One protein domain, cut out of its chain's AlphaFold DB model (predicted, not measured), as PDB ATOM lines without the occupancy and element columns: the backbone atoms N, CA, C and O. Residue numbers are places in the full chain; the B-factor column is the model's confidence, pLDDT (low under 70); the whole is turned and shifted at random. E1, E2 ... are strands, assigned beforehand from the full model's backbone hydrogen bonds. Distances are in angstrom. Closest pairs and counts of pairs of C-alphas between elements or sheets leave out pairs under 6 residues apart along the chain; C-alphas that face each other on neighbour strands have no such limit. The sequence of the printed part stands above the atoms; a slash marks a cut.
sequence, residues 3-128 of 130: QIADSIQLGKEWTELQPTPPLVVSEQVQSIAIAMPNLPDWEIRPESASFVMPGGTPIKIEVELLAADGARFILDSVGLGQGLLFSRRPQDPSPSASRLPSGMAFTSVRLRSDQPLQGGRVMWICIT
ATOM      1  N   GLN A   3     167.647 216.523 189.229       95.25
ATOM      2  CA  GLN A   3     166.813 217.372 188.380       95.25
ATOM      3  C   GLN A   3     165.380 217.459 188.923       95.25
ATOM      4  O   GLN A   3     164.816 216.452 189.348       95.25
ATOM      5  N   ILE A   4     164.816 218.667 188.915       95.88
ATOM      6  CA  ILE A   4     163.437 218.968 189.328       95.88
ATOM      7  C   ILE A   4     162.559 219.287 188.109       95.88
ATOM      8  O   ILE A   4     161.392 218.914 188.095       95.88
ATOM      9  N   ALA A   5     163.114 219.949 187.089       96.06
ATOM     10  CA  ALA A   5     162.419 220.278 185.843       96.06
ATOM     11  C   ALA A   5     163.400 220.352 184.662       96.06
ATOM     12  O   ALA A   5     164.563 220.715 184.857       96.06
ATOM     13  N   ASP A   6     162.933 220.034 183.451       94.06
ATOM     14  CA  ASP A   6     163.723 220.118 182.209       94.06
ATOM     15  C   ASP A   6     163.836 221.545 181.659       94.06
ATOM     16  O   ASP A   6     164.864 221.938 181.109       94.06
ATOM     17  N   SER A   7     162.769 222.323 181.818       94.69
ATOM     18  CA  SER A   7     162.685 223.727 181.429       94.69
ATOM     19  C   SER A   7     161.707 224.448 182.344       94.69
ATOM     20  O   SER A   7     160.821 223.815 182.925       94.69
ATOM     21  N   ILE A   8     161.865 225.763 182.472       95.12
ATOM     22  CA  ILE A   8     160.927 226.604 183.210       95.12
ATOM     23  C   ILE A   8     160.662 227.896 182.454       95.12
ATOM     24  O   ILE A   8     161.567 228.494 181.876       95.12
ATOM     25  N   GLN A   9     159.420 228.353 182.511       95.88
ATOM     26  CA  GLN A   9     159.064 229.709 182.136       95.88
ATOM     27  C   GLN A   9     158.778 230.484 183.416       95.88
ATOM     28  O   GLN A   9     157.998 230.040 184.262       95.88
ATOM     29  N   LEU A  10     159.453 231.616 183.578       95.62
ATOM     30  CA  LEU A  10     159.276 232.507 184.711       95.62
ATOM     31  C   LEU A  10     158.672 233.822 184.242       95.62
ATOM     32  O   LEU A  10     158.954 234.314 183.150       95.62
ATOM     33  N   GLY A  11     157.859 234.396 185.113       96.06
ATOM     34  CA  GLY A  11     157.326 235.739 184.995       96.06
ATOM     35  C   GLY A  11     156.914 236.217 186.378       96.06
ATOM     36  O   GLY A  11     157.347 235.658 187.385       96.06
ATOM     37  N   LYS A  12     156.055 237.236 186.433       96.62
ATOM     38  CA  LYS A  12     155.633 237.845 187.706       96.62
ATOM     39  C   LYS A  12     154.814 236.898 188.588       96.62
ATOM     40  O   LYS A  12     154.736 237.101 189.800       96.62
ATOM     41  N   GLU A  13     154.195 235.889 187.983       97.00
ATOM     42  CA  GLU A  13     153.448 234.853 188.685       97.00
ATOM     43  C   GLU A  13     154.373 233.740 189.179       97.00
ATOM     44  O   GLU A  13     155.431 233.474 188.609       97.00
ATOM     45  N   TRP A  14     153.967 233.090 190.269       96.88
ATOM     46  CA  TRP A  14     154.706 231.965 190.824       96.88
ATOM     47  C   TRP A  14     154.522 230.718 189.967       96.88
ATOM     48  O   TRP A  14     153.432 230.153 189.916       96.88
ATOM     49  N   THR A  15     155.616 230.242 189.387       96.75
ATOM     50  CA  THR A  15     155.716 228.903 188.814       96.75
ATOM     51  C   THR A  15     156.034 227.923 189.939       96.75
ATOM     52  O   THR A  15     157.065 228.045 190.601       96.75
ATOM     53  N   GLU A  16     155.151 226.956 190.181       97.12
ATOM     54  CA  GLU A  16     155.339 225.922 191.201       97.12
ATOM     55  C   GLU A  16     155.772 224.597 190.568       97.12
ATOM     56  O   GLU A  16     155.149 224.098 189.635       97.12
ATOM     57  N   LEU A  17     156.844 224.018 191.105       96.81
ATOM     58  CA  LEU A  17     157.361 222.702 190.757       96.81
ATOM     59  C   LEU A  17     157.152 221.757 191.939       96.81
ATOM     60  O   LEU A  17     157.502 222.101 193.067       96.81
ATOM     61  N   GLN A  18     156.646 220.553 191.673       96.12
ATOM     62  CA  GLN A  18     156.349 219.542 192.693       96.12
ATOM     63  C   GLN A  18     157.242 218.304 192.506       96.12
ATOM     64  O   GLN A  18     156.839 217.325 191.869       96.12
ATOM     65  N   PRO A  19     158.499 218.340 192.990       94.00
ATOM     66  CA  PRO A  19     159.421 217.217 192.860       94.00
ATOM     67  C   PRO A  19     158.860 215.943 193.504       94.00
ATOM     68  O   PRO A  19     158.508 215.926 194.681       94.00
ATOM     69  N   THR A  20     158.861 214.846 192.742       92.31
ATOM     70  CA  THR A  20     158.483 213.505 193.220       92.31
ATOM     71  C   THR A  20     159.650 212.534 193.006       92.31
ATOM     72  O   THR A  20     160.085 212.379 191.863       92.31
ATOM     73  N   PRO A  21     160.239 211.932 194.062       93.25
ATOM     74  CA  PRO A  21     159.935 212.113 195.494       93.25
ATOM     75  C   PRO A  21     160.271 213.529 196.023       93.25
ATOM     76  O   PRO A  21     160.946 214.274 195.313       93.25
ATOM     77  N   PRO A  22     159.871 213.920 197.247       95.31
ATOM     78  CA  PRO A  22     160.257 215.206 197.845       95.31
ATOM     79  C   PRO A  22     161.779 215.432 197.894       95.31
ATOM     80  O   PRO A  22     162.571 214.485 197.836       95.31
ATOM     81  N   LEU A  23     162.208 216.692 197.990       94.31
ATOM     82  CA  LEU A  23     163.621 217.050 198.140       94.31
ATOM     83  C   LEU A  23     164.005 216.980 199.612       94.31
ATOM     84  O   LEU A  23     163.551 217.795 200.408       94.31
ATOM     85  N   VAL A  24     164.843 216.014 199.968       93.00
ATOM     86  CA  VAL A  24     165.293 215.825 201.349       93.00
ATOM     87  C   VAL A  24     166.647 216.495 201.552       93.00
ATOM     88  O   VAL A  24     167.552 216.360 200.723       93.00
ATOM     89  N   VAL A  25     166.786 217.216 202.662       91.06
ATOM     90  CA  VAL A  25     168.061 217.766 203.130       91.06
ATOM     91  C   VAL A  25     168.855 216.653 203.802       91.06
ATOM     92  O   VAL A  25     168.630 216.341 204.970       91.06
ATOM     93  N   SER A  26     169.773 216.035 203.060       88.56
ATOM     94  CA  SER A  26     170.654 214.981 203.581       88.56
ATOM     95  C   SER A  26     172.081 215.454 203.859       88.56
ATOM     96  O   SER A  26     172.807 214.785 204.583       88.56
ATOM     97  N   GLU A  27     172.481 216.595 203.298       85.88
ATOM     98  CA  GLU A  27     173.864 217.080 203.324       85.88
ATOM     99  C   GLU A  27     173.996 218.482 203.939       85.88
ATOM    100  O   GLU A  27     173.037 219.047 204.463       85.88
ATOM    101  N   GLN A  28     175.191 219.076 203.880       80.50
ATOM    102  CA  GLN A  28     175.485 220.368 204.509       80.50
ATOM    103  C   GLN A  28     175.110 221.584 203.659       80.50
ATOM    104  O   GLN A  28     174.703 222.600 204.216       80.50
ATOM    105  N   VAL A  29     175.277 221.502 202.337       84.94
ATOM    106  CA  VAL A  29     175.052 222.619 201.412       84.94
ATOM    107  C   VAL A  29     173.883 222.296 200.500       84.94
ATOM    108  O   VAL A  29     173.857 221.240 199.859       84.94
ATOM    109  N   GLN A  30     172.923 223.219 200.436       91.06
ATOM    110  CA  GLN A  30     171.753 223.115 199.574       91.06
ATOM    111  C   GLN A  30     171.633 224.318 198.654       91.06
ATOM    112  O   GLN A  30     171.695 225.466 199.103       91.06
ATOM    113  N   SER A  31     171.380 224.047 197.378       93.06
ATOM    114  CA  SER A  31     171.106 225.085 196.392       93.06
ATOM    115  C   SER A  31     170.061 224.635 195.382       93.06
ATOM    116  O   SER A  31     169.980 223.458 195.025       93.06
ATOM    117  N   ILE A  32     169.313 225.598 194.860       95.62
ATOM    118  CA  ILE A  32     168.613 225.472 193.587       95.62
ATOM    119  C   ILE A  32     169.500 226.096 192.515       95.62
ATOM    120  O   ILE A  32     169.986 227.211 192.684       95.62
ATOM    121  N   ALA A  33     169.719 225.374 191.421       96.06
ATOM    122  CA  ALA A  33     170.391 225.897 190.241       96.06
ATOM    123  C   ALA A  33     169.409 225.958 189.075       96.06
ATOM    124  O   ALA A  33     168.738 224.967 188.787       96.06
ATOM    125  N   ILE A  34     169.350 227.098 188.394       96.00
ATOM    126  CA  ILE A  34     168.562 227.277 187.173       96.00
ATOM    127  C   ILE A  34     169.537 227.454 186.015       96.00
ATOM    128  O   ILE A  34     170.269 228.442 185.962       96.00
ATOM    129  N   ALA A  35     169.568 226.502 185.088       94.88
ATOM    130  CA  ALA A  35     170.351 226.654 183.871       94.88
ATOM    131  C   ALA A  35     169.747 227.774 183.014       94.88
ATOM    132  O   ALA A  35     168.545 227.770 182.756       94.88
ATOM    133  N   MET A  36     170.579 228.699 182.544       93.06
ATOM    134  CA  MET A  36     170.154 229.781 181.656       93.06
ATOM    135  C   MET A  36     170.877 229.689 180.316       93.06
ATOM    136  O   MET A  36     172.054 229.310 180.283       93.06
ATOM    137  N   PRO A  37     170.212 230.045 179.204       87.44
ATOM    138  CA  PRO A  37     170.911 230.259 177.948       87.44
ATOM    139  C   PRO A  37     171.936 231.388 178.111       87.44
ATOM    140  O   PRO A  37     171.695 232.364 178.826       87.44
ATOM    141  N   ASN A  38     173.081 231.240 177.441       87.56
ATOM    142  CA  ASN A  38     174.184 232.205 177.453       87.56
ATOM    143  C   ASN A  38     174.685 232.562 178.862       87.56
ATOM    144  O   ASN A  38     175.142 233.675 179.075       87.56
ATOM    145  N   LEU A  39     174.623 231.624 179.822       87.75
ATOM    146  CA  LEU A  39     175.086 231.820 181.205       87.75
ATOM    147  C   LEU A  39     176.457 232.528 181.343       87.75
ATOM    148  O   LEU A  39     176.572 233.333 182.263       87.75
ATOM    149  N   PRO A  40     177.473 232.294 180.481       88.62
ATOM    150  CA  PRO A  40     178.749 233.017 180.562       88.62
ATOM    151  C   PRO A  40     178.642 234.545 180.455       88.62
ATOM    152  O   PRO A  40     179.517 235.237 180.962       88.62
ATOM    153  N   ASP A  41     177.579 235.056 179.833       91.50
ATOM    154  CA  ASP A  41     177.334 236.490 179.644       91.50
ATOM    155  C   ASP A  41     176.467 237.092 180.766       91.50
ATOM    156  O   ASP A  41     176.091 238.265 180.713       91.50
ATOM    157  N   TRP A  42     176.094 236.287 181.765       92.94
ATOM    158  CA  TRP A  42     175.363 236.754 182.939       92.94
ATOM    159  C   TRP A  42     176.328 237.239 184.010       92.94
ATOM    160  O   TRP A  42     177.378 236.645 184.250       92.94
ATOM    161  N   GLU A  43     175.909 238.261 184.747       91.94
ATOM    162  CA  GLU A  43     176.633 238.730 185.923       91.94
ATOM    163  C   GLU A  43     175.767 238.585 187.175       91.94
ATOM    164  O   GLU A  43     174.537 238.622 187.120       91.94
ATOM    165  N   ILE A  44     176.409 238.443 188.332       89.69
ATOM    166  CA  ILE A  44     175.740 238.550 189.628       89.69
ATOM    167  C   ILE A  44     176.019 239.926 190.236       89.69
ATOM    168  O   ILE A  44     177.117 240.469 190.107       89.69
ATOM    169  N   ARG A  45     175.015 240.485 190.911       87.12
ATOM    170  CA  ARG A  45     175.114 241.680 191.754       87.12
ATOM    171  C   ARG A  45     174.791 241.261 193.192       87.12
ATOM    172  O   ARG A  45     173.619 241.249 193.585       87.12
ATOM    173  N   PRO A  46     175.794 240.801 193.968       76.25
ATOM    174  CA  PRO A  46     175.582 240.280 195.319       76.25
ATOM    175  C   PRO A  46     174.909 241.285 196.263       76.25
ATOM    176  O   PRO A  46     174.115 240.882 197.121       76.25
ATOM    177  N   GLU A  47     175.202 242.575 196.076       79.00
ATOM    178  CA  GLU A  47     174.694 243.711 196.847       79.00
ATOM    179  C   GLU A  47     173.176 243.881 196.743       79.00
ATOM    180  O   GLU A  47     172.532 244.251 197.724       79.00
ATOM    181  N   SER A  48     172.591 243.554 195.591       79.50
ATOM    182  CA  SER A  48     171.151 243.640 195.335       79.50
ATOM    183  C   SER A  48     170.461 242.277 195.303       79.50
ATOM    184  O   SER A  48     169.255 242.216 195.065       79.50
ATOM    185  N   ALA A  49     171.208 241.191 195.540       80.56
ATOM    186  CA  ALA A  49     170.734 239.816 195.384       80.56
ATOM    187  C   ALA A  49     170.014 239.602 194.034       80.56
ATOM    188  O   ALA A  49     168.922 239.034 193.964       80.56
ATOM    189  N   SER A  50     170.614 240.127 192.965       86.25
ATOM    190  CA  SER A  50     170.059 240.081 191.616       86.25
ATOM    191  C   SER A  50     171.094 239.593 190.615       86.25
ATOM    192  O   SER A  50     172.300 239.579 190.875       86.25
ATOM    193  N   PHE A  51     170.611 239.228 189.436       91.81
ATOM    194  CA  PHE A  51     171.457 238.927 188.294       91.81
ATOM    195  C   PHE A  51     171.356 240.046 187.265       91.81
ATOM    196  O   PHE A  51     170.441 240.867 187.310       91.81
ATOM    197  N   VAL A  52     172.305 240.092 186.343       93.00
ATOM    198  CA  VAL A  52     172.274 240.973 185.184       93.00
ATOM    199  C   VAL A  52     172.276 240.087 183.955       93.00
ATOM    200  O   VAL A  52     173.175 239.265 183.777       93.00
ATOM    201  N   MET A  53     171.232 240.230 183.144       90.88
ATOM    202  CA  MET A  53     171.095 239.524 181.879       90.88
ATOM    203  C   MET A  53     172.147 239.995 180.871       90.88
ATOM    204  O   MET A  53     172.608 241.142 180.955       90.88
ATOM    205  N   PRO A  54     172.440 239.178 179.845       88.81
ATOM    206  CA  PRO A  54     173.199 239.628 178.686       88.81
ATOM    207  C   PRO A  54     172.553 240.895 178.107       88.81
ATOM    208  O   PRO A  54     171.347 240.932 177.857       88.81
ATOM    209  N   GLY A  55     173.339 241.961 177.949       86.38
ATOM    210  CA  GLY A  55     172.833 243.286 177.564       86.38
ATOM    211  C   GLY A  55     172.581 244.250 178.730       86.38
ATOM    212  O   GLY A  55     172.105 245.358 178.505       86.38
ATOM    213  N   GLY A  56     172.922 243.871 179.965       89.56
ATOM    214  CA  GLY A  56     173.029 244.803 181.092       89.56
ATOM    215  C   GLY A  56     171.731 245.051 181.863       89.56
ATOM    216  O   GLY A  56     171.695 245.911 182.741       89.56
ATOM    217  N   THR A  57     170.663 244.309 181.566       90.00
ATOM    218  CA  THR A  57     169.379 244.482 182.257       90.00
ATOM    219  C   THR A  57     169.383 243.712 183.581       90.00
ATOM    220  O   THR A  57     169.537 242.487 183.557       90.00
ATOM    221  N   PRO A  58     169.208 244.379 184.736       91.31
ATOM    222  CA  PRO A  58     169.108 243.691 186.012       91.31
ATOM    223  C   PRO A  58     167.788 242.924 186.103       91.31
ATOM    224  O   PRO A  58     166.745 243.387 185.634       91.31
ATOM    225  N   ILE A  59     167.846 241.758 186.731       92.19
ATOM    226  CA  ILE A  59     166.711 240.867 186.906       92.19
ATOM    227  C   ILE A  59     166.717 240.256 188.298       92.19
ATOM    228  O   ILE A  59     167.751 239.802 188.806       92.19
ATOM    229  N   LYS A  60     165.541 240.233 188.919       93.06
ATOM    230  CA  LYS A  60     165.326 239.592 190.208       93.06
ATOM    231  C   LYS A  60     164.549 238.302 189.998       93.06
ATOM    232  O   LYS A  60     163.491 238.274 189.370       93.06
ATOM    233  N   ILE A  61     165.092 237.224 190.547       94.81
ATOM    234  CA  ILE A  61     164.442 235.917 190.589       94.81
ATOM    235  C   ILE A  61     164.255 235.574 192.057       94.81
ATOM    236  O   ILE A  61     165.203 235.617 192.838       94.81
ATOM    237  N   GLU A  62     163.024 235.255 192.424       95.38
ATOM    238  CA  GLU A  62     162.672 234.831 193.771       95.38
ATOM    239  C   GLU A  62     162.425 233.329 193.762       95.38
ATOM    240  O   GLU A  62     161.727 232.810 192.886       95.38
ATOM    241  N   VAL A  63     163.017 232.638 194.735       96.12
ATOM    242  CA  VAL A  63     162.927 231.185 194.868       96.12
ATOM    243  C   VAL A  63     162.499 230.844 196.287       96.12
ATOM    244  O   VAL A  63     163.097 231.308 197.257       96.12
ATOM    245  N   GLU A  64     161.469 230.016 196.408       96.12
ATOM    246  CA  GLU A  64     160.941 229.518 197.674       96.12
ATOM    247  C   GLU A  64     160.935 227.989 197.687       96.12
ATOM    248  O   GLU A  64     160.593 227.344 196.695       96.12
ATOM    249  N   LEU A  65     161.257 227.407 198.838       96.19
ATOM    250  CA  LEU A  65     160.995 226.004 199.140       96.19
ATOM    251  C   LEU A  65     159.825 225.914 200.119       96.19
ATOM    252  O   LEU A  65     159.794 226.638 201.119       96.19
ATOM    253  N   LEU A  66     158.885 225.013 199.840       96.19
ATOM    254  CA  LEU A  66     157.777 224.683 200.732       96.19
ATOM    255  C   LEU A  66     157.971 223.277 201.291       96.19
ATOM    256  O   LEU A  66     158.123 222.313 200.536       96.19
ATOM    257  N   ALA A  67     157.985 223.176 202.615       94.00
ATOM    258  CA  ALA A  67     158.027 221.909 203.325       94.00
ATOM    259  C   ALA A  67     156.619 221.316 203.488       94.00
ATOM    260  O   ALA A  67     155.611 222.019 203.389       94.00
ATOM    261  N   ALA A  68     156.555 220.009 203.752       87.88
ATOM    262  CA  ALA A  68     155.288 219.287 203.922       87.88
ATOM    263  C   ALA A  68     154.448 219.794 205.113       87.88
ATOM    264  O   ALA A  68     153.229 219.651 205.117       87.88
ATOM    265  N   ASP A  69     155.097 220.396 206.110       86.81
ATOM    266  CA  ASP A  69     154.469 221.022 207.279       86.81
ATOM    267  C   ASP A  69     153.963 222.454 207.007       86.81
ATOM    268  O   ASP A  69     153.415 223.103 207.897       86.81
ATOM    269  N   GLY A  70     154.133 222.955 205.778       88.56
ATOM    270  CA  GLY A  70     153.755 224.305 205.368       88.56
ATOM    271  C   GLY A  70     154.818 225.375 205.630       88.56
ATOM    272  O   GLY A  70     154.593 226.539 205.279       88.56
ATOM    273  N   ALA A  71     155.977 225.022 206.203       91.50
ATOM    274  CA  ALA A  71     157.070 225.965 206.406       91.50
ATOM    275  C   ALA A  71     157.639 226.458 205.065       91.50
ATOM    276  O   ALA A  71     157.775 225.703 204.098       91.50
ATOM    277  N   ARG A  72     157.977 227.752 205.013       93.25
ATOM    278  CA  ARG A  72     158.461 228.428 203.802       93.25
ATOM    279  C   ARG A  72     159.887 228.915 203.979       93.25
ATOM    280  O   ARG A  72     160.197 229.583 204.965       93.25
ATOM    281  N   PHE A  73     160.728 228.649 202.986       92.44
ATOM    282  CA  PHE A  73     162.130 229.051 202.987       92.44
ATOM    283  C   PHE A  73     162.448 229.824 201.716       92.44
ATOM    284  O   PHE A  73     162.474 229.258 200.628       92.44
ATOM    285  N   ILE A  74     162.707 231.121 201.868       92.19
ATOM    286  CA  ILE A  74     163.150 231.982 200.768       92.19
ATOM    287  C   ILE A  74     164.648 231.758 200.552       92.19
ATOM    288  O   ILE A  74     165.418 231.750 201.520       92.19
ATOM    289  N   LEU A  75     165.051 231.572 199.299       92.44
ATOM    290  CA  LEU A  75     166.445 231.460 198.888       92.44
ATOM    291  C   LEU A  75     166.891 232.759 198.216       92.44
ATOM    292  O   LEU A  75     166.136 233.372 197.462       92.44
ATOM    293  N   ASP A  76     168.140 233.135 198.456       90.12
ATOM    294  CA  ASP A  76     168.768 234.301 197.848       90.12
ATOM    295  C   ASP A  76     169.687 233.866 196.712       90.12
ATOM    296  O   ASP A  76     170.264 232.776 196.752       90.12
ATOM    297  N   SER A  77     169.899 234.743 195.732       90.44
ATOM    298  CA  SER A  77     170.974 234.555 194.758       90.44
ATOM    299  C   SER A  77     172.329 234.556 195.475       90.44
ATOM    300  O   SER A  77     172.661 235.516 196.187       90.44
ATOM    301  N   VAL A  78     173.119 233.506 195.265       88.06
ATOM    302  CA  VAL A  78     174.439 233.343 195.900       88.06
ATOM    303  C   VAL A  78     175.594 233.281 194.910       88.06
ATOM    304  O   VAL A  78     176.736 233.478 195.309       88.06
ATOM    305  N   GLY A  79     175.329 233.034 193.627       88.31
ATOM    306  CA  GLY A  79     176.402 232.959 192.644       88.31
ATOM    307  C   GLY A  79     175.968 232.477 191.272       88.31
ATOM    308  O   GLY A  79     174.789 232.244 190.997       88.31
ATOM    309  N   LEU A  80     176.981 232.293 190.435       88.94
ATOM    310  CA  LEU A  80     176.905 231.603 189.157       88.94
ATOM    311  C   LEU A  80     177.708 230.301 189.274       88.94
ATOM    312  O   LEU A  80     178.758 230.266 189.913       88.94
ATOM    313  N   GLY A  81     177.204 229.224 188.680       84.88
ATOM    314  CA  GLY A  81     177.878 227.925 188.609       84.88
ATOM    315  C   GLY A  81     177.509 227.215 187.312       84.88
ATOM    316  O   GLY A  81     177.709 227.752 186.232       84.88
ATOM    317  N   GLN A  82     176.880 226.039 187.403       84.44
ATOM    318  CA  GLN A  82     176.225 225.407 186.240       84.44
ATOM    319  C   GLN A  82     174.901 226.101 185.841       84.44
ATOM    320  O   GLN A  82     174.216 225.679 184.913       84.44
ATOM    321  N   GLY A  83     174.527 227.150 186.573       93.00
ATOM    322  CA  GLY A  83     173.324 227.951 186.408       93.00
ATOM    323  C   GLY A  83     173.341 229.133 187.375       93.00
ATOM    324  O   GLY A  83     174.333 229.352 188.078       93.00
ATOM    325  N   LEU A  84     172.229 229.857 187.441       94.38
ATOM    326  CA  LEU A  84     171.965 230.824 188.503       94.38
ATOM    327  C   LEU A  84     171.752 230.056 189.810       94.38
ATOM    328  O   LEU A  84     170.880 229.185 189.864       94.38
ATOM    329  N   LEU A  85     172.566 230.332 190.829       93.88
ATOM    330  CA  LEU A  85     172.552 229.598 192.094       93.88
ATOM    331  C   LEU A  85     171.786 230.358 193.170       93.88
ATOM    332  O   LEU A  85     172.052 231.536 193.426       93.88
ATOM    333  N   PHE A  86     170.896 229.635 193.847       93.50
ATOM    334  CA  PHE A  86     170.077 230.133 194.940       93.50
ATOM    335  C   PHE A  86     170.244 229.252 196.168       93.50
ATOM    336  O   PHE A  86     170.052 228.039 196.091       93.50
ATOM    337  N   SER A  87     170.550 229.856 197.307       90.69
ATOM    338  CA  SER A  87     170.701 229.160 198.585       90.69
ATOM    339  C   SER A  87     170.151 230.014 199.711       90.69
ATOM    340  O   SER A  87     170.013 231.230 199.585       90.69
ATOM    341  N   ARG A  88     169.841 229.384 200.844       86.88
ATOM    342  CA  ARG A  88     169.477 230.130 202.043       86.88
ATOM    343  C   ARG A  88     170.723 230.874 202.517       86.88
ATOM    344  O   ARG A  88     171.694 230.218 202.898       86.88
ATOM    345  N   ARG A  89     170.725 232.215 202.489       71.25
ATOM    346  CA  ARG A  89     171.834 232.941 203.110       71.25
ATOM    347  C   ARG A  89     171.838 232.671 204.609       71.25
ATOM    348  O   ARG A  89     170.772 232.645 205.237       71.25
ATOM    349  N   PRO A  90     173.029 232.508 205.182       63.56
ATOM    350  CA  PRO A  90     173.161 232.449 206.613       63.56
ATOM    351  C   PRO A  90     172.728 233.777 207.230       63.56
ATOM    352  O   PRO A  90     173.172 234.838 206.801       63.56
ATOM    353  N   GLN A  91     171.860 233.721 208.241       57.41
ATOM    354  CA  GLN A  91     171.520 234.906 209.042       57.41
ATOM    355  C   GLN A  91     172.635 235.272 210.039       57.41
ATOM    356  O   GLN A  91     172.610 236.354 210.615       57.41
ATOM    357  N   ASP A  92     173.618 234.387 210.216       57.62
ATOM    358  CA  ASP A  92     174.739 234.506 211.148       57.62
ATOM    359  C   ASP A  92     176.037 234.089 210.421       57.62
ATOM    360  O   ASP A  92     176.014 233.118 209.679       57.62
ATOM    361  N   PRO A  93     177.183 234.762 210.576       56.53
ATOM    362  CA  PRO A  93     178.444 234.348 209.946       56.53
ATOM    363  C   PRO A  93     178.985 232.970 210.387       56.53
ATOM    364  O   PRO A  93     179.995 232.514 209.847       56.53
ATOM    365  N   SER A  94     178.362 232.291 211.352       56.72
ATOM    366  CA  SER A  94     178.789 230.967 211.796       56.72
ATOM    367  C   SER A  94     178.752 229.930 210.656       56.72
ATOM    368  O   SER A  94     177.835 229.910 209.827       56.72
ATOM    369  N   PRO A  95     179.718 228.995 210.612       52.97
ATOM    370  CA  PRO A  95     179.807 227.979 209.555       52.97
ATOM    371  C   PRO A  95     178.601 227.018 209.511       52.97
ATOM    372  O   PRO A  95     178.449 226.233 208.570       52.97
ATOM    373  N   SER A  96     177.722 227.056 210.515       52.47
ATOM    374  CA  SER A  96     176.460 226.316 210.574       52.47
ATOM    375  C   SER A  96     175.257 227.068 209.999       52.47
ATOM    376  O   SER A  96     174.219 226.450 209.783       52.47
ATOM    377  N   ALA A  97     175.366 228.366 209.725       48.88
ATOM    378  CA  ALA A  97     174.200 229.224 209.547       48.88
ATOM    379  C   ALA A  97     173.533 229.173 208.164       48.88
ATOM    380  O   ALA A  97     172.413 229.653 208.025       48.88
ATOM    381  N   SER A  98     174.151 228.574 207.140       54.91
ATOM    382  CA  SER A  98     173.571 228.500 205.779       54.91
ATOM    383  C   SER A  98     172.726 227.245 205.547       54.91
ATOM    384  O   SER A  98     172.691 226.720 204.436       54.91
ATOM    385  N   ARG A  99     172.124 226.681 206.597       71.38
ATOM    386  CA  ARG A  99     171.604 225.312 206.528       71.38
ATOM    387  C   ARG A  99     170.093 225.306 206.597       71.38
ATOM    388  O   ARG A  99     169.491 225.799 207.549       71.38
ATOM    389  N   LEU A 100     169.485 224.718 205.573       85.56
ATOM    390  CA  LEU A 100     168.129 224.212 205.714       85.56
ATOM    391  C   LEU A 100     168.151 223.113 206.796       85.56
ATOM    392  O   LEU A 100     169.178 222.442 206.950       85.56
ATOM    393  N   PRO A 101     167.075 222.930 207.578       84.81
ATOM    394  CA  PRO A 101     167.077 221.946 208.656       84.81
ATOM    395  C   PRO A 101     167.366 220.538 208.123       84.81
ATOM    396  O   PRO A 101     166.740 220.087 207.164       84.81
ATOM    397  N   SER A 102     168.324 219.842 208.741       86.50
ATOM    398  CA  SER A 102     168.672 218.470 208.351       86.50
ATOM    399  C   SER A 102     167.458 217.546 208.475       86.50
ATOM    400  O   SER A 102     166.685 217.656 209.427       86.50
ATOM    401  N   GLY A 103     167.275 216.656 207.501       87.12
ATOM    402  CA  GLY A 103     166.127 215.750 207.426       87.12
ATOM    403  C   GLY A 103     164.826 216.403 206.953       87.12
ATOM    404  O   GLY A 103     163.837 215.698 206.758       87.12
ATOM    405  N   MET A 104     164.803 217.721 206.725       90.81
ATOM    406  CA  MET A 104     163.623 218.393 206.188       90.81
ATOM    407  C   MET A 104     163.339 217.943 204.754       90.81
ATOM    408  O   MET A 104     164.255 217.791 203.942       90.81
ATOM    409  N   ALA A 105     162.056 217.754 204.448       93.75
ATOM    410  CA  ALA A 105     161.571 217.385 203.127       93.75
ATOM    411  C   ALA A 105     160.755 218.531 202.514       93.75
ATOM    412  O   ALA A 105     159.752 218.965 203.085       93.75
ATOM    413  N   PHE A 106     161.165 218.982 201.330       95.75
ATOM    414  CA  PHE A 106     160.459 219.988 200.542       95.75
ATOM    415  C   PHE A 106     159.622 219.331 199.454       95.75
ATOM    416  O   PHE A 106     160.134 218.561 198.635       95.75
ATOM    417  N   THR A 107     158.332 219.643 199.448       96.94
ATOM    418  CA  THR A 107     157.351 219.099 198.503       96.94
ATOM    419  C   THR A 107     157.148 220.006 197.301       96.94
ATOM    420  O   THR A 107     156.796 219.504 196.237       96.94
ATOM    421  N   SER A 108     157.421 221.307 197.444       97.38
ATOM    422  CA  SER A 108     157.330 222.260 196.338       97.38
ATOM    423  C   SER A 108     158.529 223.201 196.281       97.38
ATOM    424  O   SER A 108     159.075 223.616 197.306       97.38
ATOM    425  N   VAL A 109     158.893 223.581 195.059       97.50
ATOM    426  CA  VAL A 109     159.816 224.676 194.746       97.50
ATOM    427  C   VAL A 109     159.035 225.708 193.948       97.50
ATOM    428  O   VAL A 109     158.479 225.377 192.904       97.50
ATOM    429  N   ARG A 110     158.975 226.952 194.418       97.62
ATOM    430  CA  ARG A 110     158.288 228.041 193.717       97.62
ATOM    431  C   ARG A 110     159.308 229.039 193.216       97.62
ATOM    432  O   ARG A 110     160.222 229.411 193.945       97.62
ATOM    433  N   LEU A 111     159.152 229.457 191.969       97.19
ATOM    434  CA  LEU A 111     160.043 230.393 191.303       97.19
ATOM    435  C   LEU A 111     159.215 231.488 190.636       97.19
ATOM    436  O   LEU A 111     158.174 231.201 190.050       97.19
ATOM    437  N   ARG A 112     159.678 232.732 190.685       96.69
ATOM    438  CA  ARG A 112     159.139 233.826 189.866       96.69
ATOM    439  C   ARG A 112     160.238 234.808 189.503       96.69
ATOM    440  O   ARG A 112     161.292 234.821 190.136       96.69
ATOM    441  N   SER A 113     159.987 235.642 188.507       95.44
ATOM    442  CA  SER A 113     160.896 236.713 188.118       95.44
ATOM    443  C   SER A 113     160.142 238.006 187.841       95.44
ATOM    444  O   SER A 113     158.995 238.007 187.401       95.44
ATOM    445  N   ASP A 114     160.784 239.135 188.108       94.75
ATOM    446  CA  ASP A 114     160.235 240.447 187.772       94.75
ATOM    447  C   ASP A 114     160.167 240.705 186.255       94.75
ATOM    448  O   ASP A 114     159.375 241.553 185.824       94.75
ATOM    449  N   GLN A 115     160.902 239.929 185.447       92.56
ATOM    450  CA  GLN A 115     160.812 239.929 183.987       92.56
ATOM    451  C   GLN A 115     160.555 238.524 183.414       92.56
ATOM    452  O   GLN A 115     160.923 237.523 184.029       92.56
ATOM    453  N   PRO A 116     159.925 238.417 182.228       92.88
ATOM    454  CA  PRO A 116     159.764 237.136 181.554       92.88
ATOM    455  C   PRO A 116     161.114 236.490 181.233       92.88
ATOM    456  O   PRO A 116     161.970 237.107 180.602       92.88
ATOM    457  N   LEU A 117     161.280 235.228 181.619       92.50
ATOM    458  CA  LEU A 117     162.484 234.445 181.353       92.50
ATOM    459  C   LEU A 117     162.128 233.036 180.904       92.50
ATOM    460  O   LEU A 117     161.285 232.371 181.507       92.50
ATOM    461  N   GLN A 118     162.859 232.554 179.904       93.75
ATOM    462  CA  GLN A 118     162.909 231.138 179.578       93.75
ATOM    463  C   GLN A 118     164.173 230.536 180.195       93.75
ATOM    464  O   GLN A 118     165.285 230.761 179.713       93.75
ATOM    465  N   GLY A 119     163.992 229.781 181.274       90.19
ATOM    466  CA  GLY A 119     165.036 228.978 181.895       90.19
ATOM    467  C   GLY A 119     165.079 227.563 181.323       90.19
ATOM    468  O   GLY A 119     164.103 227.041 180.774       90.19
ATOM    469  N   GLY A 120     166.241 226.935 181.459       92.00
ATOM    470  CA  GLY A 120     166.451 225.522 181.189       92.00
ATOM    471  C   GLY A 120     166.201 224.671 182.432       92.00
ATOM    472  O   GLY A 120     165.283 224.916 183.216       92.00
ATOM    473  N   ARG A 121     167.048 223.656 182.606       94.62
ATOM    474  CA  ARG A 121     166.942 222.682 183.694       94.62
ATOM    475  C   ARG A 121     167.018 223.338 185.070       94.62
ATOM    476  O   ARG A 121     167.881 224.181 185.314       94.62
ATOM    477  N   VAL A 122     166.172 222.868 185.981       96.44
ATOM    478  CA  VAL A 122     166.218 223.222 187.405       96.44
ATOM    479  C   VAL A 122     166.768 222.045 188.189       96.44
ATOM    480  O   VAL A 122     166.248 220.932 188.096       96.44
ATOM    481  N   MET A 123     167.809 222.293 188.977       96.88
ATOM    482  CA  MET A 123     168.526 221.272 189.732       96.88
ATOM    483  C   MET A 123     168.490 221.565 191.228       96.88
ATOM    484  O   MET A 123     168.780 222.675 191.665       96.88
ATOM    485  N   TRP A 124     168.213 220.533 192.014       95.56
ATOM    486  CA  TRP A 124     168.513 220.467 193.437       95.56
ATOM    487  C   TRP A 124     169.958 220.018 193.640       95.56
ATOM    488  O   TRP A 124     170.366 218.925 193.223       95.56
ATOM    489  N   ILE A 125     170.734 220.846 194.320       92.88
ATOM    490  CA  ILE A 125     172.084 220.530 194.764       92.88
ATOM    491  C   ILE A 125     172.005 220.291 196.267       92.88
ATOM    492  O   ILE A 125     171.533 221.144 197.006       92.88
ATOM    493  N   CYS A 126     172.449 219.117 196.701       90.81
ATOM    494  CA  CYS A 126     172.578 218.739 198.103       90.81
ATOM    495  C   CYS A 126     173.908 217.998 198.214       90.81
ATOM    496  O   CYS A 126     174.033 216.914 197.638       90.81
ATOM    497  N   ILE A 127     174.916 218.645 198.797       85.88
ATOM    498  CA  ILE A 127     176.299 218.153 198.829       85.88
ATOM    499  C   ILE A 127     176.950 218.418 200.186       85.88
ATOM    500  O   ILE A 127     176.600 219.373 200.887       85.88
ATOM    501  N   THR A 128     177.903 217.570 200.558       79.88
ATOM    502  CA  THR A 128     178.807 217.805 201.687       79.88
ATOM    503  C   THR A 128     179.876 218.819 201.269       79.88
ATOM    504  O   THR A 128     180.384 218.738 200.150       79.88
TER     505      THR A 128
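What this domain is: This is residues 3 to 128 of the 130 residues of an uncharacterized protein of Candidatus Competibacter denitrificans Run_A_D11 (UniProt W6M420). One eight-stranded sheet curls like part of a barrel and folds back on itself, so that E1, E12, E4 and E9 face E7, E10 and E3, with E8 as the hinge; its two edge strands, E1 and E3, come within 7.3 A at their closest C-alphas. The small sheet E2 and E11 sits at one end, and the hairpin E5 and E6 lies by the last residues of E8. The printed part has 126 residues with twelve named strands, E1 to E12 in chain order, and no named helix; the class is all strand, with 59 residues in named strands, under half. The large sheet's order is E1, E12, E4, E9, E8, E7, E10, E3, antiparallel throughout. The whole is compact, with a radius of gyration of the C-alphas of 14.0 A and spans of 41 by 32 by 22 A.

Where its parts are: Find C-alpha 3 at (166.813, 217.372, 188.380), where E1, residues 3 to 5, begins. Then come E2, residues 8 to 10, E3, residues 15 to 17, and E4, residues 29 to 34, 16.3 A long. E5, residues 43 to 45, and E6, residues 50 to 52, follow. At C-alpha 61, (164.442, 235.917, 190.589), E7 sets out to residue 67, 20.0 A. E8, residues 72 to 80, runs 23.8 A, and E9, residues 84 to 87, 10.3 A. After residues 88 to 104, E10 spans residues 105 to 113, 24.5 A, before E11, residues 117 to 119. E12, residues 122 to 127, runs 16.1 A to C-alpha 127 at (176.299, 218.153, 198.829).

How they stand to each other: Begin at edge strand E1, antiparallel to E12, with N 4 and O 122 at 2.8 A. Next, look for N 31 of E4 and O 125 of E12 at 2.9 A, then N 32 of E4 and O 86 of E9 at 2.8 A. E7, E8 and E9 form a meander, each strand the antiparallel neighbour of the one before; E8 pairs with E9, N 78 and O 85 at 2.9 A, and with E7, N 73 and O 65 at 2.9 A. With E10 beside E7, N 64 and O 110 at 2.8 A, these make a Greek key, a meander whose first strand neighbours the fourth. Edge strand E3 follows, N 17 and O 109 at 2.8 A. E1 runs on into E2 at 56 degrees, and E11 into E12 at 54 degrees; N 10 of E2 and O 117 of E11 are 2.9 A apart. In the hairpin E5 and E6, N 45 and O 50 are 2.9 A apart; the closest C-alphas of E5 and E8 are Ile 44 and Gly 79, 6.4 A.

The domain as a whole: The C-alphas farthest apart are those of Gly 55 and Asp 69, 41.4 A. The printed part has no cut. The links E3 to E4 and E9 to E10 are long. Mean pLDDT of the printed part is 88.8; look for values under 70 at residues 90 to 98.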